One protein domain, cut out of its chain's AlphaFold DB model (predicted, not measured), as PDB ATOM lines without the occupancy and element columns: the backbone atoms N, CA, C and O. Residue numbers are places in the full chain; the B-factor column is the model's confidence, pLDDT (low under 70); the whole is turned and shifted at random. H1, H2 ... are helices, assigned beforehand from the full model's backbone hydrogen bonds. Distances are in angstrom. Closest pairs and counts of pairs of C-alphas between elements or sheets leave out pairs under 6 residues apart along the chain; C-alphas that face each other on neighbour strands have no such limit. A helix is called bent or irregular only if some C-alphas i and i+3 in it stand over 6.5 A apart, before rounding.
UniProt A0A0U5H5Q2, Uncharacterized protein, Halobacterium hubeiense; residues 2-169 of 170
ATOM      1  N   ARG A   2     331.695 233.790 371.916       78.94
ATOM      2  CA  ARG A   2     333.070 234.280 371.607       78.94
ATOM      3  C   ARG A   2     333.309 234.602 370.118       78.94
ATOM      4  O   ARG A   2     333.885 235.642 369.818       78.94
ATOM      5  N   LEU A   3     332.801 233.777 369.199       79.38
ATOM      6  CA  LEU A   3     332.958 233.972 367.745       79.38
ATOM      7  C   LEU A   3     332.273 235.243 367.228       79.38
ATOM      8  O   LEU A   3     332.860 235.983 366.448       79.38
ATOM      9  N   GLU A   4     331.079 235.567 367.727       84.00
ATOM     10  CA  GLU A   4     330.398 236.820 367.377       84.00
ATOM     11  C   GLU A   4     331.190 238.063 367.784       84.00
ATOM     12  O   GLU A   4     331.191 239.053 367.057       84.00
ATOM     13  N   LYS A   5     331.877 238.032 368.935       86.81
ATOM     14  CA  LYS A   5     332.728 239.149 369.366       86.81
ATOM     15  C   LYS A   5     333.927 239.312 368.431       86.81
ATOM     16  O   LYS A   5     334.273 240.442 368.096       86.81
ATOM     17  N   ILE A   6     334.522 238.206 367.981       83.75
ATOM     18  CA  ILE A   6     335.614 238.215 366.999       83.75
ATOM     19  C   ILE A   6     335.110 238.753 365.654       83.75
ATOM     20  O   ILE A   6     335.709 239.678 365.116       83.75
ATOM     21  N   HIS A   7     333.971 238.265 365.156       86.75
ATOM     22  CA  HIS A   7     333.366 238.762 363.917       86.75
ATOM     23  C   HIS A   7     333.051 240.263 363.991       86.75
ATOM     24  O   HIS A   7     333.395 241.001 363.072       86.75
ATOM     25  N   ARG A   8     332.474 240.747 365.101       87.19
ATOM     26  CA  ARG A   8     332.212 242.184 365.300       87.19
ATOM     27  C   ARG A   8     333.498 243.014 365.308       87.19
ATOM     28  O   ARG A   8     333.513 244.079 364.705       87.19
ATOM     29  N   ARG A   9     334.579 242.524 365.929       86.62
ATOM     30  CA  ARG A   9     335.894 243.194 365.895       86.62
ATOM     31  C   ARG A   9     336.489 243.230 364.491       86.62
ATOM     32  O   ARG A   9     337.007 244.262 364.091       86.62
ATOM     33  N   ILE A  10     336.380 242.137 363.738       85.38
ATOM     34  CA  ILE A  10     336.859 242.069 362.351       85.38
ATOM     35  C   ILE A  10     336.051 243.015 361.458       85.38
ATOM     36  O   ILE A  10     336.630 243.756 360.671       85.38
ATOM     37  N   LYS A  11     334.725 243.058 361.625       86.75
ATOM     38  CA  LYS A  11     333.849 243.988 360.899       86.75
ATOM     39  C   LYS A  11     334.128 245.456 361.246       86.75
ATOM     40  O   LYS A  11     333.892 246.319 360.414       86.75
ATOM     41  N   ALA A  12     334.618 245.725 362.455       85.69
ATOM     42  CA  ALA A  12     335.048 247.053 362.886       85.69
ATOM     43  C   ALA A  12     336.486 247.407 362.455       85.69
ATOM     44  O   ALA A  12     336.937 248.516 362.726       85.69
ATOM     45  N   SER A  13     337.223 246.484 361.827       83.38
ATOM     46  CA  SER A  13     338.559 246.762 361.294       83.38
ATOM     47  C   SER A  13     338.485 247.495 359.950       83.38
ATOM     48  O   SER A  13     337.467 247.455 359.265       83.38
ATOM     49  N   ASN A  14     339.596 248.108 359.535       85.38
ATOM     50  CA  ASN A  14     339.714 248.761 358.222       85.38
ATOM     51  C   ASN A  14     339.800 247.767 357.045       85.38
ATOM     52  O   ASN A  14     339.917 248.185 355.894       85.38
ATOM     53  N   TYR A  15     339.764 246.460 357.319       86.31
ATOM     54  CA  TYR A  15     339.918 245.396 356.332       86.31
ATOM     55  C   TYR A  15     338.594 244.690 356.066       86.31
ATOM     56  O   TYR A  15     337.736 244.570 356.947       86.31
ATOM     57  N   LYS A  16     338.433 244.145 354.856       88.25
ATOM     58  CA  LYS A  16     337.247 243.341 354.550       88.25
ATOM     59  C   LYS A  16     337.313 242.041 355.365       88.25
ATOM     60  O   LYS A  16     338.355 241.381 355.356       88.25
ATOM     61  N   PRO A  17     336.215 241.604 356.012       90.50
ATOM     62  CA  PRO A  17     336.246 240.440 356.896       90.50
ATOM     63  C   PRO A  17     336.812 239.166 356.265       90.50
ATOM     64  O   PRO A  17     337.571 238.449 356.910       90.50
ATOM     65  N   TRP A  18     336.503 238.913 354.991       91.62
ATOM     66  CA  TRP A  18     337.011 237.742 354.276       91.62
ATOM     67  C   TRP A  18     338.540 237.738 354.149       91.62
ATOM     68  O   TRP A  18     339.135 236.671 354.235       91.62
ATOM     69  N   GLN A  19     339.184 238.904 354.006       93.00
ATOM     70  CA  GLN A  19     340.643 239.007 353.882       93.00
ATOM     71  C   GLN A  19     341.312 238.605 355.196       93.00
ATOM     72  O   GLN A  19     342.318 237.903 355.201       93.00
ATOM     73  N   VAL A  20     340.714 239.011 356.319       92.25
ATOM     74  CA  VAL A  20     341.194 238.666 357.660       92.25
ATOM     75  C   VAL A  20     340.982 237.179 357.952       92.25
ATOM     76  O   VAL A  20     341.878 236.528 358.493       92.25
ATOM     77  N   TYR A  21     339.831 236.617 357.567       93.62
ATOM     78  CA  TYR A  21     339.581 235.179 357.699       93.62
ATOM     79  C   TYR A  21     340.538 234.352 356.857       93.62
ATOM     80  O   TYR A  21     341.119 233.400 357.375       93.62
ATOM     81  N   LEU A  22     340.734 234.749 355.601       95.06
ATOM     82  CA  LEU A  22     341.653 234.080 354.699       95.06
ATOM     83  C   LEU A  22     343.075 234.140 355.255       95.06
ATOM     84  O   LEU A  22     343.689 233.097 355.411       95.06
ATOM     85  N   LEU A  23     343.562 235.315 355.666       96.00
ATOM     86  CA  LEU A  23     344.896 235.450 356.260       96.00
ATOM     87  C   LEU A  23     345.076 234.570 357.496       96.00
ATOM     88  O   LEU A  23     346.101 233.905 357.634       96.00
ATOM     89  N   THR A  24     344.078 234.538 358.380       94.31
ATOM     90  CA  THR A  24     344.128 233.705 359.588       94.31
ATOM     91  C   THR A  24     344.208 232.223 359.224       94.31
ATOM     92  O   THR A  24     345.073 231.513 359.732       94.31
ATOM     93  N   ALA A  25     343.339 231.761 358.320       94.12
ATOM     94  CA  ALA A  25     343.312 230.373 357.875       94.12
ATOM     95  C   ALA A  25     344.608 229.981 357.150       94.12
ATOM     96  O   ALA A  25     345.199 228.960 357.489       94.12
ATOM     97  N   SER A  26     345.092 230.816 356.226       95.56
ATOM     98  CA  SER A  26     346.351 230.601 355.508       95.56
ATOM     99  C   SER A  26     347.537 230.542 356.460       95.56
ATOM    100  O   SER A  26     348.375 229.661 356.327       95.56
ATOM    101  N   THR A  27     347.602 231.439 357.449       95.50
ATOM    102  CA  THR A  27     348.703 231.462 358.423       95.50
ATOM    103  C   THR A  27     348.696 230.207 359.292       95.50
ATOM    104  O   THR A  27     349.738 229.583 359.468       95.50
ATOM    105  N   LEU A  28     347.528 229.800 359.802       93.94
ATOM    106  CA  LEU A  28     347.400 228.562 360.576       93.94
ATOM    107  C   LEU A  28     347.734 227.330 359.730       93.94
ATOM    108  O   LEU A  28     348.441 226.448 360.204       93.94
ATOM    109  N   GLY A  29     347.258 227.289 358.484       92.69
ATOM    110  CA  GLY A  29     347.567 226.229 357.531       92.69
ATOM    111  C   GLY A  29     349.064 226.139 357.242       92.69
ATOM    112  O   GLY A  29     349.658 225.085 357.429       92.69
ATOM    113  N   GLY A  30     349.684 227.257 356.860       92.50
ATOM    114  CA  GLY A  30     351.104 227.333 356.518       92.50
ATOM    115  C   GLY A  30     352.025 227.011 357.695       92.50
ATOM    116  O   GLY A  30     352.925 226.191 357.551       92.50
ATOM    117  N   LEU A  31     351.777 227.584 358.879       92.75
ATOM    118  CA  LEU A  31     352.544 227.241 360.084       92.75
ATOM    119  C   LEU A  31     352.307 225.790 360.505       92.75
ATOM    120  O   LEU A  31     353.241 225.106 360.911       92.75
ATOM    121  N   GLY A  32     351.068 225.312 360.400       90.81
ATOM    122  CA  GLY A  32     350.732 223.928 360.702       90.81
ATOM    123  C   GLY A  32     351.469 222.939 359.808       90.81
ATOM    124  O   GLY A  32     351.973 221.945 360.317       90.81
ATOM    125  N   LEU A  33     351.590 223.237 358.514       90.81
ATOM    126  CA  LEU A  33     352.416 222.462 357.592       90.81
ATOM    127  C   LEU A  33     353.900 222.548 357.972       90.81
ATOM    128  O   LEU A  33     354.533 221.511 358.141       90.81
ATOM    129  N   TYR A  34     354.431 223.755 358.193       90.06
ATOM    130  CA  TYR A  34     355.845 223.973 358.532       90.06
ATOM    131  C   TYR A  34     356.288 223.221 359.798       90.06
ATOM    132  O   TYR A  34     357.368 222.641 359.842       90.06
ATOM    133  N   PHE A  35     355.441 223.191 360.830       91.56
ATOM    134  CA  PHE A  35     355.704 222.447 362.067       91.56
ATOM    135  C   PHE A  35     355.225 220.986 362.023       91.56
ATOM    136  O   PHE A  35     355.251 220.308 363.050       91.56
ATOM    137  N   ASN A  36     354.767 220.500 360.865       87.06
ATOM    138  CA  ASN A  36     354.229 219.156 360.660       87.06
ATOM    139  C   ASN A  36     353.144 218.763 361.686       87.06
ATOM    140  O   ASN A  36     353.119 217.666 362.253       87.06
ATOM    141  N   VAL A  37     352.225 219.690 361.956       91.94
ATOM    142  CA  VAL A  37     351.076 219.468 362.834       91.94
ATOM    143  C   VAL A  37     350.107 218.525 362.126       91.94
ATOM    144  O   VAL A  37     349.309 218.947 361.289       91.94
ATOM    145  N   GLY A  38     350.139 217.242 362.497       89.38
ATOM    146  CA  GLY A  38     349.435 216.174 361.776       89.38
ATOM    147  C   GLY A  38     347.941 216.415 361.527       89.38
ATOM    148  O   GLY A  38     347.435 216.050 360.465       89.38
ATOM    149  N   ILE A  39     347.233 217.080 362.450       92.06
ATOM    150  CA  ILE A  39     345.815 217.440 362.271       92.06
ATOM    151  C   ILE A  39     345.640 218.441 361.119       92.06
ATOM    152  O   ILE A  39     344.736 218.279 360.302       92.06
ATOM    153  N   ILE A  40     346.510 219.450 361.023       91.69
ATOM    154  CA  ILE A  40     346.437 220.487 359.984       91.69
ATOM    155  C   ILE A  40     346.828 219.898 358.630       91.69
ATOM    156  O   ILE A  40     346.088 220.065 357.662       91.69
ATOM    157  N   THR A  41     347.921 219.133 358.572       91.12
ATOM    158  CA  THR A  41     348.345 218.442 357.347       91.12
ATOM    159  C   THR A  41     347.249 217.508 356.830       91.12
ATOM    160  O   THR A  41     346.916 217.521 355.644       91.12
ATOM    161  N   SER A  42     346.616 216.737 357.721       92.44
ATOM    162  CA  SER A  42     345.508 215.846 357.354       92.44
ATOM    163  C   SER A  42     344.286 216.617 356.859       92.44
ATOM    164  O   SER A  42     343.663 216.209 355.877       92.44
ATOM    165  N   ALA A  43     343.954 217.741 357.499       93.44
ATOM    166  CA  ALA A  43     342.846 218.590 357.076       93.44
ATOM    167  C   ALA A  43     343.088 219.172 355.674       93.44
ATOM    168  O   ALA A  43     342.208 219.075 354.822       93.44
ATOM    169  N   LEU A  44     344.287 219.696 355.399       92.69
ATOM    170  CA  LEU A  44     344.631 220.249 354.084       92.69
ATOM    171  C   LEU A  44     344.636 219.174 352.994       92.69
ATOM    172  O   LEU A  44     344.048 219.387 351.938       92.69
ATOM    173  N   ARG A  45     345.182 217.982 353.269       93.44
ATOM    174  CA  ARG A  45     345.099 216.840 352.336       93.44
ATOM    175  C   ARG A  45     343.662 216.401 352.082       93.44
ATOM    176  O   ARG A  45     343.332 215.994 350.974       93.44
ATOM    177  N   THR A  46     342.806 216.472 353.098       95.44
ATOM    178  CA  THR A  46     341.380 216.152 352.952       95.44
ATOM    179  C   THR A  46     340.681 217.184 352.075       95.44
ATOM    180  O   THR A  46     339.920 216.794 351.198       95.44
ATOM    181  N   ILE A  47     340.968 218.476 352.262       93.75
ATOM    182  CA  ILE A  47     340.430 219.556 351.420       93.75
ATOM    183  C   ILE A  47     340.895 219.394 349.971       93.75
ATOM    184  O   ILE A  47     340.075 219.477 349.061       93.75
ATOM    185  N   GLU A  48     342.181 219.122 349.763       94.56
ATOM    186  CA  GLU A  48     342.759 218.901 348.436       94.56
ATOM    187  C   GLU A  48     342.072 217.728 347.725       94.56
ATOM    188  O   GLU A  48     341.550 217.886 346.627       94.56
ATOM    189  N   ARG A  49     341.950 216.575 348.397       94.38
ATOM    190  CA  ARG A  49     341.236 215.407 347.852       94.38
ATOM    191  C   ARG A  49     339.755 215.677 347.616       94.38
ATOM    192  O   ARG A  49     339.221 215.240 346.609       94.38
ATOM    193  N   ALA A  50     339.083 216.385 348.521       94.44
ATOM    194  CA  ALA A  50     337.679 216.755 348.341       94.44
ATOM    195  C   ALA A  50     337.479 217.712 347.154       94.44
ATOM    196  O   ALA A  50     336.383 217.788 346.606       94.44
ATOM    197  N   SER A  51     338.539 218.420 346.759       92.62
ATOM    198  CA  SER A  51     338.558 219.314 345.604       92.62
ATOM    199  C   SER A  51     339.030 218.624 344.322       92.62
ATOM    200  O   SER A  51     339.155 219.294 343.297       92.62
ATOM    201  N   SER A  52     339.268 217.305 344.350       87.69
ATOM    202  CA  SER A  52     339.647 216.554 343.153       87.69
ATOM    203  C   SER A  52     338.561 216.674 342.083       87.69
ATOM    204  O   SER A  52     337.379 216.473 342.378       87.69
ATOM    205  N   GLY A  53     338.941 216.985 340.851       89.62
ATOM    206  CA  GLY A  53     338.026 217.308 339.754       89.62
ATOM    207  C   GLY A  53     337.742 218.807 339.582       89.62
ATOM    208  O   GLY A  53     337.083 219.189 338.612       89.62
ATOM    209  N   LEU A  54     338.224 219.671 340.486       92.88
ATOM    210  CA  LEU A  54     338.149 221.137 340.362       92.88
ATOM    211  C   LEU A  54     339.470 221.768 339.892       92.88
ATOM    212  O   LEU A  54     339.580 222.993 339.825       92.88
ATOM    213  N   GLU A  55     340.465 220.960 339.523       94.06
ATOM    214  CA  GLU A  55     341.781 221.414 339.060       94.06
ATOM    215  C   GLU A  55     341.646 222.331 337.840       94.06
ATOM    216  O   GLU A  55     342.317 223.356 337.733       94.06
ATOM    217  N   TRP A  56     340.707 222.018 336.945       93.81
ATOM    218  CA  TRP A  56     340.444 222.825 335.757       93.81
ATOM    219  C   TRP A  56     340.006 224.258 336.097       93.81
ATOM    220  O   TRP A  56     340.383 225.185 335.381       93.81
ATOM    221  N   LEU A  57     339.268 224.477 337.194       95.69
ATOM    222  CA  LEU A  57     338.835 225.818 337.605       95.69
ATOM    223  C   LEU A  57     340.022 226.675 338.022       95.69
ATOM    224  O   LEU A  57     340.129 227.830 337.609       95.69
ATOM    225  N   VAL A  58     340.918 226.114 338.836       95.38
ATOM    226  CA  VAL A  58     342.096 226.854 339.296       95.38
ATOM    227  C   VAL A  58     343.093 227.068 338.158       95.38
ATOM    228  O   VAL A  58     343.666 228.153 338.080       95.38
ATOM    229  N   ILE A  59     343.216 226.112 337.224       96.38
ATOM    230  CA  ILE A  59     343.986 226.267 335.978       96.38
ATOM    231  C   ILE A  59     343.435 227.434 335.155       96.38
ATOM    232  O   ILE A  59     344.191 228.328 334.781       96.38
ATOM    233  N   LEU A  60     342.126 227.472 334.898       96.56
ATOM    234  CA  LEU A  60     341.517 228.582 334.160       96.56
ATOM    235  C   LEU A  60     341.706 229.915 334.886       96.56
ATOM    236  O   LEU A  60     342.005 230.923 334.245       96.56
ATOM    237  N   GLY A  61     341.575 229.920 336.213       96.69
ATOM    238  CA  GLY A  61     341.799 231.106 337.034       96.69
ATOM    239  C   GLY A  61     343.201 231.677 336.838       96.69
ATOM    240  O   GLY A  61     343.351 232.858 336.523       96.69
ATOM    241  N   ILE A  62     344.235 230.842 336.963       96.75
ATOM    242  CA  ILE A  62     345.622 231.308 336.847       96.75
ATOM    243  C   ILE A  62     345.979 231.675 335.407       96.75
ATOM    244  O   ILE A  62     346.643 232.686 335.183       96.75
ATOM    245  N   GLN A  63     345.482 230.931 334.417       96.25
ATOM    246  CA  GLN A  63     345.652 231.279 333.007       96.25
ATOM    247  C   GLN A  63     345.014 232.635 332.696       96.25
ATOM    248  O   GLN A  63     345.647 233.469 332.050       96.25
ATOM    249  N   GLY A  64     343.808 232.890 333.206       95.56
ATOM    250  CA  GLY A  64     343.125 234.175 333.072       95.56
ATOM    251  C   GLY A  64     343.923 235.329 333.683       95.56
ATOM    252  O   GLY A  64     344.086 236.364 333.038       95.56
ATOM    253  N   VAL A  65     344.487 235.135 334.879       95.56
ATOM    254  CA  VAL A  65     345.353 236.134 335.530       95.56
ATOM    255  C   VAL A  65     346.605 236.424 334.690       95.56
ATOM    256  O   VAL A  65     346.925 237.587 334.445       95.56
ATOM    257  N   LEU A  66     347.290 235.391 334.194       95.00
ATOM    258  CA  LEU A  66     348.497 235.550 333.374       95.00
ATOM    259  C   LEU A  66     348.207 236.233 332.030       95.00
ATOM    260  O   LEU A  66     348.942 237.134 331.625       95.00
ATOM    261  N   ILE A  67     347.117 235.847 331.361       93.69
ATOM    262  CA  ILE A  67     346.648 236.515 330.139       93.69
ATOM    263  C   ILE A  67     346.320 237.983 330.435       93.69
ATOM    264  O   ILE A  67     346.655 238.853 329.632       93.69
ATOM    265  N   GLY A  68     345.721 238.269 331.593       91.50
ATOM    266  CA  GLY A  68     345.441 239.624 332.058       91.50
ATOM    267  C   GLY A  68     346.695 240.496 332.160       91.50
ATOM    268  O   GLY A  68     346.695 241.604 331.631       91.50
ATOM    269  N   PHE A  69     347.789 239.991 332.741       90.62
ATOM    270  CA  PHE A  69     349.057 240.741 332.816       90.62
ATOM    271  C   PHE A  69     349.629 241.075 331.437       90.62
ATOM    272  O   PHE A  69     350.136 242.179 331.208       90.62
ATOM    273  N   VAL A  70     349.540 240.130 330.500       88.88
ATOM    274  CA  VAL A  70     349.986 240.367 329.123       88.88
ATOM    275  C   VAL A  70     349.083 241.387 328.439       88.88
ATOM    276  O   VAL A  70     349.590 242.288 327.771       88.88
ATOM    277  N   ALA A  71     347.766 241.301 328.641       86.19
ATOM    278  CA  ALA A  71     346.825 242.287 328.127       86.19
ATOM    279  C   ALA A  71     347.164 243.695 328.636       86.19
ATOM    280  O   ALA A  71     347.288 244.609 327.822       86.19
ATOM    281  N   GLU A  72     347.380 243.858 329.943       82.19
ATOM    282  CA  GLU A  72     347.702 245.152 330.556       82.19
ATOM    283  C   GLU A  72     348.999 245.737 329.981       82.19
ATOM    284  O   GLU A  72     349.032 246.887 329.543       82.19
ATOM    285  N   SER A  73     350.029 244.901 329.820       78.25
ATOM    286  CA  SER A  73     351.303 245.297 329.200       78.25
ATOM    287  C   SER A  73     351.140 245.775 327.745       78.25
ATOM    288  O   SER A  73     351.882 246.641 327.274       78.25
ATOM    289  N   LEU A  74     350.158 245.231 327.016       75.38
ATOM    290  CA  LEU A  74     349.806 245.656 325.655       75.38
ATOM    291  C   LEU A  74     348.910 246.914 325.625       75.38
ATOM    292  O   LEU A  74     348.827 247.585 324.584       75.38
ATOM    293  N   TYR A  75     348.224 247.228 326.730       63.91
ATOM    294  CA  TYR A  75     347.348 248.393 326.892       63.91
ATOM    295  C   TYR A  75     348.092 249.640 327.398       63.91
ATOM    296  O   TYR A  75     347.861 250.718 326.843       63.91
ATOM    297  N   GLU A  76     349.018 249.513 328.356       52.22
ATOM    298  CA  GLU A  76     349.750 250.647 328.963       52.22
ATOM    299  C   GLU A  76     350.667 251.407 327.994       52.22
ATOM    300  O   GLU A  76     351.050 252.551 328.231       52.22
ATOM    301  N   GLN A  77     350.947 250.852 326.821       47.97
ATOM    302  CA  GLN A  77     351.646 251.566 325.749       47.97
ATOM    303  C   GLN A  77     350.701 252.421 324.884       47.97
ATOM    304  O   GLN A  77     350.856 252.544 323.659       47.97
ATOM    305  N   GLY A  78     349.752 253.081 325.553       41.97
ATOM    306  CA  GLY A  78     349.006 254.222 325.039       41.97
ATOM    307  C   GLY A  78     349.965 255.277 324.476       41.97
ATOM    308  O   GLY A  78     350.922 255.698 325.121       41.97
ATOM    309  N   ASN A  79     349.729 255.654 323.221       46.88
ATOM    310  CA  ASN A  79     350.536 256.536 322.365       46.88
ATOM    311  C   ASN A  79     351.935 256.063 321.925       46.88
ATOM    312  O   ASN A  79     352.516 256.732 321.068       46.88
ATOM    313  N   ARG A  80     352.486 254.939 322.413       42.75
ATOM    314  CA  ARG A  80     353.840 254.491 322.004       42.75
ATOM    315  C   ARG A  80     353.911 253.148 321.271       42.75
ATOM    316  O   ARG A  80     354.821 253.006 320.456       42.75
ATOM    317  N   TYR A  81     352.948 252.226 321.406       41.66
ATOM    318  CA  TYR A  81     352.966 250.998 320.575       41.66
ATOM    319  C   TYR A  81     352.726 251.283 319.084       41.66
ATOM    320  O   TYR A  81     353.213 250.549 318.227       41.66
ATOM    321  N   ALA A  82     352.086 252.411 318.757       41.09
ATOM    322  CA  ALA A  82     351.998 252.923 317.388       41.09
ATOM    323  C   ALA A  82     353.349 253.435 316.827       41.09
ATOM    324  O   ALA A  82     353.378 254.008 315.743       41.09
ATOM    325  N   LYS A  83     354.472 253.249 317.541       39.38
ATOM    326  CA  LYS A  83     355.827 253.571 317.063       39.38
ATOM    327  C   LYS A  83     356.754 252.366 316.895       39.38
ATOM    328  O   LYS A  83     357.867 252.565 316.419       39.38
ATOM    329  N   ALA A  84     356.333 251.134 317.201       41.28
ATOM    330  CA  ALA A  84     357.217 249.975 317.004       41.28
ATOM    331  C   ALA A  84     357.408 249.603 315.515       41.28
ATOM    332  O   ALA A  84     358.340 248.884 315.174       41.28
ATOM    333  N   ALA A  85     356.575 250.135 314.610       42.84
ATOM    334  CA  ALA A  85     356.736 249.978 313.164       42.84
ATOM    335  C   ALA A  85     356.398 251.274 312.405       42.84
ATOM    336  O   ALA A  85     355.511 251.299 311.556       42.84
ATOM    337  N   SER A  86     357.161 252.336 312.685       39.97
ATOM    338  CA  SER A  86     357.225 253.598 311.926       39.97
ATOM    339  C   SER A  86     355.971 254.489 311.927       39.97
ATOM    340  O   SER A  86     354.831 254.041 311.982       39.97
ATOM    341  N   HIS A  87     356.205 255.787 311.751       46.00
ATOM    342  CA  HIS A  87     355.203 256.824 311.494       46.00
ATOM    343  C   HIS A  87     354.379 256.627 310.187       46.00
ATOM    344  O   HIS A  87     353.666 257.542 309.792       46.00
ATOM    345  N   LEU A  88     354.447 255.462 309.520       46.12
ATOM    346  CA  LEU A  88     353.765 255.171 308.247       46.12
ATOM    347  C   LEU A  88     352.487 254.318 308.358       46.12
ATOM    348  O   LEU A  88     351.770 254.210 307.369       46.12
ATOM    349  N   PHE A  89     352.156 253.720 309.511       45.16
ATOM    350  CA  PHE A  89     351.024 252.780 309.600       45.16
ATOM    351  C   PHE A  89     349.974 253.172 310.641       45.16
ATOM    352  O   PHE A  89     349.863 252.584 311.714       45.16
ATOM    353  N   GLY A  90     349.157 254.155 310.271       47.59
ATOM    354  CA  GLY A  90     347.961 254.580 310.996       47.59
ATOM    355  C   GLY A  90     346.695 253.803 310.621       47.59
ATOM    356  O   GLY A  90     345.706 254.430 310.257       47.59
ATOM    357  N   SER A  91     346.681 252.467 310.709       60.25
ATOM    358  CA  SER A  91     345.425 251.703 310.590       60.25
ATOM    359  C   SER A  91     345.134 250.930 311.874       60.25
ATOM    360  O   SER A  91     345.961 250.169 312.384       60.25
ATOM    361  N   LYS A  92     343.936 251.151 312.424       64.62
ATOM    362  CA  LYS A  92     343.401 250.422 313.584       64.62
ATOM    363  C   LYS A  92     343.455 248.905 313.360       64.62
ATOM    364  O   LYS A  92     343.687 248.162 314.309       64.62
ATOM    365  N   ASP A  93     343.334 248.478 312.106       68.44
ATOM    366  CA  ASP A  93     343.338 247.076 311.693       68.44
ATOM    367  C   ASP A  93     344.692 246.410 311.942       68.44
ATOM    368  O   ASP A  93     344.741 245.309 312.481       68.44
ATOM    369  N   ARG A  94     345.818 247.079 311.654       68.19
ATOM    370  CA  ARG A  94     347.150 246.501 311.913       68.19
ATOM    371  C   ARG A  94     347.414 246.321 313.410       68.19
ATOM    372  O   ARG A  94     347.969 245.304 313.820       68.19
ATOM    373  N   THR A  95     346.981 247.280 314.226       70.88
ATOM    374  CA  THR A  95     347.049 247.180 315.693       70.88
ATOM    375  C   THR A  95     346.164 246.050 316.214       70.88
ATOM    376  O   THR A  95     346.577 245.311 317.108       70.88
ATOM    377  N   LEU A  96     344.971 245.887 315.639       76.69
ATOM    378  CA  LEU A  96     344.061 244.793 315.963       76.69
ATOM    379  C   LEU A  96     344.689 243.435 315.626       76.69
ATOM    380  O   LEU A  96     344.773 242.581 316.506       76.69
ATOM    381  N   PHE A  97     345.200 243.255 314.405       79.69
ATOM    382  CA  PHE A  97     345.858 242.014 313.984       79.69
ATOM    383  C   PHE A  97     347.070 241.675 314.847       79.69
ATOM    384  O   PHE A  97     347.239 240.521 315.233       79.69
ATOM    385  N   PHE A  98     347.888 242.669 315.198       81.94
ATOM    386  CA  PHE A  98     349.025 242.456 316.088       81.94
ATOM    387  C   PHE A  98     348.578 242.002 317.483       81.94
ATOM    388  O   PHE A  98     349.091 241.011 317.995       81.94
ATOM    389  N   ARG A  99     347.593 242.682 318.083       82.50
ATOM    390  CA  ARG A  99     347.068 242.317 319.408       82.50
ATOM    391  C   ARG A  99     346.463 240.920 319.412       82.50
ATOM    392  O   ARG A  99     346.785 240.139 320.300       82.50
ATOM    393  N   ILE A 100     345.637 240.596 318.417       86.31
ATOM    394  CA  ILE A 100     345.063 239.255 318.271       86.31
ATOM    395  C   ILE A 100     346.189 238.232 318.119       86.31
ATOM    396  O   ILE A 100     346.228 237.274 318.879       86.31
ATOM    397  N   GLY A 101     347.148 238.464 317.217       87.88
ATOM    398  CA  GLY A 101     348.264 237.548 316.979       87.88
ATOM    399  C   GLY A 101     349.095 237.271 318.235       87.88
ATOM    400  O   GLY A 101     349.316 236.111 318.579       87.88
ATOM    401  N   VAL A 102     349.504 238.319 318.960       87.94
ATOM    402  CA  VAL A 102     350.261 238.175 320.215       87.94
ATOM    403  C   VAL A 102     349.437 237.431 321.264       87.94
ATOM    404  O   VAL A 102     349.935 236.473 321.853       87.94
ATOM    405  N   MET A 103     348.176 237.814 321.472       91.31
ATOM    406  CA  MET A 103     347.319 237.177 322.478       91.31
ATOM    407  C   MET A 103     347.013 235.717 322.134       91.31
ATOM    408  O   MET A 103     346.981 234.884 323.035       91.31
ATOM    409  N   THR A 104     346.856 235.369 320.854       93.69
ATOM    410  CA  THR A 104     346.693 233.978 320.409       93.69
ATOM    411  C   THR A 104     347.941 233.149 320.703       93.69
ATOM    412  O   THR A 104     347.821 232.065 321.271       93.69
ATOM    413  N   VAL A 105     349.134 233.652 320.368       93.25
ATOM    414  CA  VAL A 105     350.398 232.941 320.634       93.25
ATOM    415  C   VAL A 105     350.611 232.765 322.136       93.25
ATOM    416  O   VAL A 105     350.852 231.652 322.600       93.25
ATOM    417  N   VAL A 106     350.470 233.843 322.908       93.75
ATOM    418  CA  VAL A 106     350.643 233.827 324.365       93.75
ATOM    419  C   VAL A 106     349.632 232.900 325.030       93.75
ATOM    420  O   VAL A 106     350.024 232.063 325.839       93.75
ATOM    421  N   SER A 107     348.351 233.001 324.671       93.12
ATOM    422  CA  SER A 107     347.305 232.127 325.207       93.12
ATOM    423  C   SER A 107     347.576 230.662 324.866       93.12
ATOM    424  O   SER A 107     347.460 229.801 325.737       93.12
ATOM    425  N   GLY A 108     348.034 230.366 323.643       93.94
ATOM    426  CA  GLY A 108     348.448 229.020 323.246       93.94
ATOM    427  C   GLY A 108     349.586 228.469 324.111       93.94
ATOM    428  O   GLY A 108     349.494 227.340 324.598       93.94
ATOM    429  N   ILE A 109     350.623 229.276 324.364       94.50
ATOM    430  CA  ILE A 109     351.747 228.907 325.240       94.50
ATOM    431  C   ILE A 109     351.257 228.686 326.673       94.50
ATOM    432  O   ILE A 109     351.512 227.631 327.245       94.50
ATOM    433  N   ILE A 110     350.517 229.641 327.241       93.56
ATOM    434  CA  ILE A 110     349.973 229.567 328.604       93.56
ATOM    435  C   ILE A 110     349.108 228.312 328.770       93.56
ATOM    436  O   ILE A 110     349.283 227.556 329.725       93.56
ATOM    437  N   THR A 111     348.228 228.043 327.805       93.69
ATOM    438  CA  THR A 111     347.317 226.894 327.840       93.69
ATOM    439  C   THR A 111     348.069 225.566 327.852       93.69
ATOM    440  O   THR A 111     347.646 224.624 328.519       93.69
ATOM    441  N   LYS A 112     349.191 225.479 327.131       94.12
ATOM    442  CA  LYS A 112     349.994 224.254 327.039       94.12
ATOM    443  C   LYS A 112     350.999 224.092 328.173       94.12
ATOM    444  O   LYS A 112     351.215 222.974 328.620       94.12
ATOM    445  N   VAL A 113     351.624 225.177 328.618       94.19
ATOM    446  CA  VAL A 113     352.744 225.126 329.565       94.19
ATOM    447  C   VAL A 113     352.261 225.135 331.011       94.19
ATOM    448  O   VAL A 113     352.776 224.368 331.820       94.19
ATOM    449  N   ILE A 114     351.276 225.974 331.347       93.31
ATOM    450  CA  ILE A 114     350.891 226.203 332.746       93.31
ATOM    451  C   ILE A 114     350.400 224.935 333.453       93.31
ATOM    452  O   ILE A 114     350.923 224.673 334.535       93.31
ATOM    453  N   PRO A 115     349.496 224.109 332.884       92.06
ATOM    454  CA  PRO A 115     349.052 222.888 333.559       92.06
ATOM    455  C   PRO A 115     350.229 221.979 333.929       92.06
ATOM    456  O   PRO A 115     350.402 221.628 335.091       92.06
ATOM    457  N   SER A 116     351.125 221.720 332.972       92.06
ATOM    458  CA  SER A 116     352.292 220.862 333.190       92.06
ATOM    459  C   SER A 116     353.331 221.452 334.144       92.06
ATOM    460  O   SER A 116     354.145 220.714 334.696       92.06
ATOM    461  N   VAL A 117     353.401 222.776 334.293       92.44
ATOM    462  CA  VAL A 117     354.266 223.410 335.299       92.44
ATOM    463  C   VAL A 117     353.662 223.234 336.687       92.44
ATOM    464  O   VAL A 117     354.375 222.815 337.593       92.44
ATOM    465  N   LEU A 118     352.363 223.497 336.842       92.38
ATOM    466  CA  LEU A 118     351.671 223.372 338.125       92.38
ATOM    467  C   LEU A 118     351.703 221.932 338.636       92.38
ATOM    468  O   LEU A 118     352.160 221.710 339.749       92.38
ATOM    469  N   GLU A 119     351.365 220.954 337.791       90.50
ATOM    470  CA  GLU A 119     351.385 219.524 338.147       90.50
ATOM    471  C   GLU A 119     352.741 219.053 338.690       90.50
ATOM    472  O   GLU A 119     352.801 218.136 339.504       90.50
ATOM    473  N   ARG A 120     353.840 219.680 338.253       88.75
ATOM    474  CA  ARG A 120     355.198 219.357 338.715       88.75
ATOM    475  C   ARG A 120     355.642 220.167 339.928       88.75
ATOM    476  O   ARG A 120     356.548 219.732 340.630       88.75
ATOM    477  N   ALA A 121     355.072 221.351 340.132       86.31
ATOM    478  CA  ALA A 121     355.521 222.303 341.144       86.31
ATOM    479  C   ALA A 121     354.711 222.240 342.449       86.31
ATOM    480  O   ALA A 121     355.184 222.726 343.476       86.31
ATOM    481  N   THR A 122     353.499 221.678 342.417       90.62
ATOM    482  CA  THR A 122     352.563 221.719 343.548       90.62
ATOM    483  C   THR A 122     352.286 220.331 344.121       90.62
ATOM    484  O   THR A 122     351.894 219.436 343.376       90.62
ATOM    485  N   GLU A 123     352.401 220.170 345.444       88.69
ATOM    486  CA  GLU A 123     351.885 218.987 346.162       88.69
ATOM    487  C   GLU A 123     350.375 219.125 346.420       88.69
ATOM    488  O   GLU A 123     349.628 218.151 346.341       88.69
ATOM    489  N   TYR A 124     349.914 220.352 346.681       92.44
ATOM    490  CA  TYR A 124     348.508 220.687 346.894       92.44
ATOM    491  C   TYR A 124     348.035 221.543 345.723       92.44
ATOM    492  O   TYR A 124     347.975 222.770 345.817       92.44
ATOM    493  N   PHE A 125     347.772 220.894 344.590       94.69
ATOM    494  CA  PHE A 125     347.480 221.542 343.315       94.69
ATOM    495  C   PHE A 125     346.394 222.615 343.418       94.69
ATOM    496  O   PHE A 125     346.618 223.765 343.027       94.69
ATOM    497  N   VAL A 126     345.228 222.271 343.961       95.44
ATOM    498  CA  VAL A 126     344.082 223.177 344.047       95.44
ATOM    499  C   VAL A 126     344.368 224.305 345.027       95.44
ATOM    500  O   VAL A 126     344.196 225.474 344.675       95.44
ATOM    501  N   ILE A 127     344.839 223.984 346.233       95.06
ATOM    502  CA  ILE A 127     345.094 224.987 347.278       95.06
ATOM    503  C   ILE A 127     346.183 225.976 346.842       95.06
ATOM    504  O   ILE A 127     345.991 227.192 346.952       95.06
ATOM    505  N   GLN A 128     347.305 225.478 346.319       96.06
ATOM    506  CA  GLN A 128     348.429 226.319 345.912       96.06
ATOM    507  C   GLN A 128     348.077 227.174 344.701       96.06
ATOM    508  O   GLN A 128     348.338 228.380 344.701       96.06
ATOM    509  N   THR A 129     347.426 226.582 343.697       96.38
ATOM    510  CA  THR A 129     347.021 227.329 342.502       96.38
ATOM    511  C   THR A 129     345.970 228.379 342.855       96.38
ATOM    512  O   THR A 129     346.093 229.521 342.418       96.38
ATOM    513  N   ALA A 130     344.990 228.068 343.710       95.81
ATOM    514  CA  ALA A 130     344.021 229.057 344.190       95.81
ATOM    515  C   ALA A 130     344.694 230.197 344.975       95.81
ATOM    516  O   ALA A 130     344.369 231.368 344.764       95.81
ATOM    517  N   GLY A 131     345.669 229.877 345.832       96.38
ATOM    518  CA  GLY A 131     346.492 230.873 346.521       96.38
ATOM    519  C   GLY A 131     347.205 231.814 345.549       96.38
ATOM    520  O   GLY A 131     347.136 233.039 345.702       96.38
ATOM    521  N   ALA A 132     347.814 231.251 344.501       96.69
ATOM    522  CA  ALA A 132     348.492 232.012 343.458       96.69
ATOM    523  C   ALA A 132     347.514 232.896 342.670       96.69
ATOM    524  O   ALA A 132     347.809 234.069 342.447       96.69
ATOM    525  N   VAL A 133     346.331 232.381 342.314       96.94
ATOM    526  CA  VAL A 133     345.266 233.151 341.646       96.94
ATOM    527  C   VAL A 133     344.843 234.354 342.480       96.94
ATOM    528  O   VAL A 133     344.709 235.446 341.936       96.94
ATOM    529  N   ILE A 134     344.659 234.188 343.792       95.50
ATOM    530  CA  ILE A 134     344.272 235.291 344.681       95.50
ATOM    531  C   ILE A 134     345.380 236.346 344.730       95.50
ATOM    532  O   ILE A 134     345.113 237.526 344.501       95.50
ATOM    533  N   ALA A 135     346.621 235.935 345.004       95.25
ATOM    534  CA  ALA A 135     347.737 236.866 345.143       95.25
ATOM    535  C   ALA A 135     348.015 237.624 343.835       95.25
ATOM    536  O   ALA A 135     348.070 238.856 343.824       95.25
ATOM    537  N   LEU A 136     348.138 236.894 342.727       95.25
ATOM    538  CA  LEU A 136     348.439 237.467 341.418       95.25
ATOM    539  C   LEU A 136     347.241 238.209 340.825       95.25
ATOM    540  O   LEU A 136     347.431 239.229 340.176       95.25
ATOM    541  N   GLY A 137     346.011 237.759 341.071       93.69
ATOM    542  CA  GLY A 137     344.803 238.448 340.620       93.69
ATOM    543  C   GLY A 137     344.627 239.811 341.287       93.69
ATOM    544  O   GLY A 137     344.312 240.790 340.613       93.69
ATOM    545  N   ILE A 138     344.903 239.915 342.591       91.31
ATOM    546  CA  ILE A 138     344.919 241.214 343.281       91.31
ATOM    547  C   ILE A 138     346.046 242.096 342.728       91.31
ATOM    548  O   ILE A 138     345.831 243.280 342.476       91.31
ATOM    549  N   PHE A 139     347.229 241.524 342.478       89.75
ATOM    550  CA  PHE A 139     348.340 242.266 341.874       89.75
ATOM    551  C   PHE A 139     348.026 242.749 340.446       89.75
ATOM    552  O   PHE A 139     348.399 243.860 340.079       89.75
ATOM    553  N   LEU A 140     347.283 241.972 339.656       88.75
ATOM    554  CA  LEU A 140     346.816 242.379 338.331       88.75
ATOM    555  C   LEU A 140     345.877 243.587 338.422       88.75
ATOM    556  O   LEU A 140     346.061 244.572 337.710       88.75
ATOM    557  N   ILE A 141     344.898 243.540 339.330       85.19
ATOM    558  CA  ILE A 141     343.981 244.666 339.570       85.19
ATOM    559  C   ILE A 141     344.760 245.907 340.022       85.19
ATOM    560  O   ILE A 141     344.406 247.025 339.642       85.19
ATOM    561  N   HIS A 142     345.824 245.719 340.807       81.25
ATOM    562  CA  HIS A 142     346.684 246.817 341.228       81.25
ATOM    563  C   HIS A 142     347.330 247.538 340.037       81.25
ATOM    564  O   HIS A 142     347.319 248.768 340.018       81.25
ATOM    565  N   GLN A 143     347.827 246.808 339.034       76.19
ATOM    566  CA  GLN A 143     348.441 247.429 337.855       76.19
ATOM    567  C   GLN A 143     347.447 248.284 337.052       76.19
ATOM    568  O   GLN A 143     347.798 249.375 336.618       76.19
ATOM    569  N   GLY A 144     346.191 247.847 336.926       67.94
ATOM    570  CA  GLY A 144     345.177 248.560 336.136       67.94
ATOM    571  C   GLY A 144     344.410 249.673 336.871       67.94
ATOM    572  O   GLY A 144     343.635 250.402 336.247       67.94
ATOM    573  N   SER A 145     344.563 249.825 338.193       74.81
ATOM    574  CA  SER A 145     343.725 250.725 339.004       74.81
ATOM    575  C   SER A 145     344.497 251.898 339.614       74.81
ATOM    576  O   SER A 145     345.298 251.738 340.531       74.81
ATOM    577  N   ARG A 146     344.166 253.125 339.183       65.19
ATOM    578  CA  ARG A 146     344.766 254.374 339.702       65.19
ATOM    579  C   ARG A 146     344.417 254.709 341.157       65.19
ATOM    580  O   ARG A 146     345.162 255.451 341.786       65.19
ATOM    581  N   ASN A 147     343.306 254.196 341.691       67.81
ATOM    582  CA  ASN A 147     342.789 254.560 343.023       67.81
ATOM    583  C   ASN A 147     343.047 253.483 344.084       67.81
ATOM    584  O   ASN A 147     342.322 253.379 345.074       67.81
ATOM    585  N   TRP A 148     344.041 252.634 343.856       69.81
ATOM    586  CA  TRP A 148     344.290 251.490 344.712       69.81
ATOM    587  C   TRP A 148     345.114 251.842 345.960       69.81
ATOM    588  O   TRP A 148     346.001 252.694 345.919       69.81
ATOM    589  N   ASN A 149     344.840 251.150 347.071       76.00
ATOM    590  CA  ASN A 149     345.557 251.307 348.334       76.00
ATOM    591  C   ASN A 149     346.037 249.943 348.866       76.00
ATOM    592  O   ASN A 149     345.243 249.175 349.407       76.00
ATOM    593  N   ILE A 150     347.349 249.669 348.788       75.88
ATOM    594  CA  ILE A 150     347.958 248.422 349.304       75.88
ATOM    595  C   ILE A 150     347.590 248.164 350.760       75.88
ATOM    596  O   ILE A 150     347.421 247.016 351.175       75.88
ATOM    597  N   GLN A 151     347.432 249.235 351.540       78.06
ATOM    598  CA  GLN A 151     347.207 249.146 352.973       78.06
ATOM    599  C   GLN A 151     345.866 248.504 353.319       78.06
ATOM    600  O   GLN A 151     345.706 248.103 354.463       78.06
ATOM    601  N   THR A 152     344.925 248.371 352.380       81.94
ATOM    602  CA  THR A 152     343.627 247.720 352.623       81.94
ATOM    603  C   THR A 152     343.533 246.314 352.025       81.94
ATOM    604  O   THR A 152     342.637 245.559 352.398       81.94
ATOM    605  N   GLU A 153     344.450 245.923 351.135       85.06
ATOM    606  CA  GLU A 153     344.379 244.645 350.406       85.06
ATOM    607  C   GLU A 153     345.525 243.678 350.708       85.06
ATOM    608  O   GLU A 153     345.392 242.476 350.449       85.06
ATOM    609  N   TRP A 154     346.596 244.155 351.351       89.25
ATOM    610  CA  TRP A 154     347.735 243.325 351.742       89.25
ATOM    611  C   TRP A 154     347.367 242.043 352.510       89.25
ATOM    612  O   TRP A 154     348.033 241.040 352.251       89.25
ATOM    613  N   PRO A 155     346.324 241.974 353.380       92.62
ATOM    614  CA  PRO A 155     346.036 240.730 354.088       92.62
ATOM    615  C   PRO A 155     345.666 239.599 353.129       92.62
ATOM    616  O   PRO A 155     346.089 238.468 353.335       92.62
ATOM    617  N   ALA A 156     344.928 239.896 352.055       93.38
ATOM    618  CA  ALA A 156     344.564 238.890 351.062       93.38
ATOM    619  C   ALA A 156     345.743 238.497 350.168       93.38
ATOM    620  O   ALA A 156     345.876 237.320 349.840       93.38
ATOM    621  N   ILE A 157     346.615 239.450 349.825       93.19
ATOM    622  CA  ILE A 157     347.839 239.168 349.059       93.19
ATOM    623  C   ILE A 157     348.742 238.225 349.856       93.19
ATOM    624  O   ILE A 157     349.150 237.184 349.345       93.19
ATOM    625  N   VAL A 158     349.002 238.552 351.125       95.56
ATOM    626  CA  VAL A 158     349.819 237.717 352.014       95.56
ATOM    627  C   VAL A 158     349.169 236.352 352.215       95.56
ATOM    628  O   VAL A 158     349.847 235.334 352.122       95.56
ATOM    629  N   ALA A 159     347.852 236.302 352.420       96.25
ATOM    630  CA  ALA A 159     347.144 235.039 352.569       96.25
ATOM    631  C   ALA A 159     347.248 234.147 351.323       96.25
ATOM    632  O   ALA A 159     347.464 232.942 351.461       96.25
ATOM    633  N   GLY A 160     347.110 234.727 350.126       95.88
ATOM    634  CA  GLY A 160     347.274 234.019 348.857       95.88
ATOM    635  C   GLY A 160     348.706 233.521 348.661       95.88
ATOM    636  O   GLY A 160     348.906 232.358 348.322       95.88
ATOM    637  N   ALA A 161     349.702 234.356 348.971       95.88
ATOM    638  CA  ALA A 161     351.115 233.986 348.892       95.88
ATOM    639  C   ALA A 161     351.467 232.832 349.847       95.88
ATOM    640  O   ALA A 161     352.160 231.898 349.446       95.88
ATOM    641  N   ILE A 162     350.948 232.854 351.081       96.12
ATOM    642  CA  ILE A 162     351.136 231.753 352.034       96.12
ATOM    643  C   ILE A 162     350.549 230.454 351.471       96.12
ATOM    644  O   ILE A 162     351.239 229.441 351.480       96.12
ATOM    645  N   LEU A 163     349.319 230.470 350.945       95.75
ATOM    646  CA  LEU A 163     348.703 229.265 350.370       95.75
ATOM    647  C   LEU A 163     349.456 228.747 349.143       95.75
ATOM    648  O   LEU A 163     349.566 227.540 348.976       95.75
ATOM    649  N   ALA A 164     349.978 229.644 348.307       95.12
ATOM    650  CA  ALA A 164     350.725 229.277 347.110       95.12
ATOM    651  C   ALA A 164     352.077 228.627 347.435       95.12
ATOM    652  O   ALA A 164     352.468 227.663 346.779       95.12
ATOM    653  N   ILE A 165     352.790 229.158 348.433       92.81
ATOM    654  CA  ILE A 165     354.207 228.846 348.660       92.81
ATOM    655  C   ILE A 165     354.404 227.874 349.820       92.81
ATOM    656  O   ILE A 165     355.177 226.931 349.686       92.81
ATOM    657  N   ALA A 166     353.733 228.088 350.957       89.50
ATOM    658  CA  ALA A 166     354.013 227.335 352.181       89.50
ATOM    659  C   ALA A 166     353.900 225.810 352.013       89.50
ATOM    660  O   ALA A 166     354.753 225.119 352.566       89.50
ATOM    661  N   PRO A 167     352.942 225.261 351.236       87.50
ATOM    662  CA  PRO A 167     352.879 223.818 351.032       87.50
ATOM    663  C   PRO A 167     354.065 223.221 350.263       87.50
ATOM    664  O   PRO A 167     354.320 222.039 350.420       87.50
ATOM    665  N   SER A 168     354.811 224.012 349.484       85.12
ATOM    666  CA  SER A 168     356.035 223.555 348.798       85.12
ATOM    667  C   SER A 168     357.295 223.619 349.670       85.12
ATOM    668  O   SER A 168     358.367 223.243 349.205       85.12
ATOM    669  N   LEU A 169     357.208 224.161 350.889       79.00
ATOM    670  CA  LEU A 169     358.353 224.342 351.793       79.00
ATOM    671  C   LEU A 169     358.478 223.228 352.845       79.00
ATOM    672  O   LEU A 169     359.284 223.366 353.767       79.00
TER     673      LEU A 169
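Overview. This is residues 2 to 169 of the 170 residues of an uncharacterized protein of Halobacterium hubeiense (UniProt A0A0U5H5Q2). The longest helix, H5, is at one end of a fan-like row of five helices, H5, H4, H6, H7 and H2, each packed on the next. H3 crosses near the gathered ends of the fan, H1 makes a corner beyond H2, and residues 83 to 89 stick out beyond the H4 and H5 hairpin. The printed part has 168 residues with seven named helices, H1 to H7, and no named strand: all helix. It is loose, radius of gyration of the C-alphas 20.1 A, and elongated, spanning 68 by 39 by 23 A.

Along the chain. H5 is residues 92 to 121, 41.2 A long, from C-alpha 92 at (343.401, 250.422, 313.584). H4 is residues 55 to 75, 30.1 A; H6 residues 125 to 144, 28.1 A; H7 residues 150 to 169, 26.3 A, ending at C-alpha 169 (358.353, 224.342, 351.793); H2 residues 17 to 34, 25.7 A. H1 is residues 2 to 11 and H3 residues 38 to 50. H7 is irregular, C-alphas 152 and 155 being 7.5 A apart; H5 only just, with 6.7 A between C-alphas 112 and 115.

Arrangement. The hub, H6, touches H7 in a hairpin, closest C-alphas Gln 128 and Ala 164, 3.9 A. H6 touches H4 the same way at a shallow tilt of 21 degrees, Ile 62 to Val 133, 5.2 A. H4 and H5 form a hairpin, Gln 63 to Ile 110, 6.4 A. H2 touches H7, Leu 23 to Ala 159, 4.3 A. Every O i to N i+4 pair is within hydrogen-bond range in H1, H2, H3, H4 and H6, but 23 of 26 in H5 and 11 of 16 in H7.

Size, cuts and confidence. C-alphas Arg 2 and Leu 88 are farthest apart, 69.9 A. The printed part has no cut; the H4 to H5 link is long. pLDDT is under 70 at residues 75 to 94, 144 and 146 to 148.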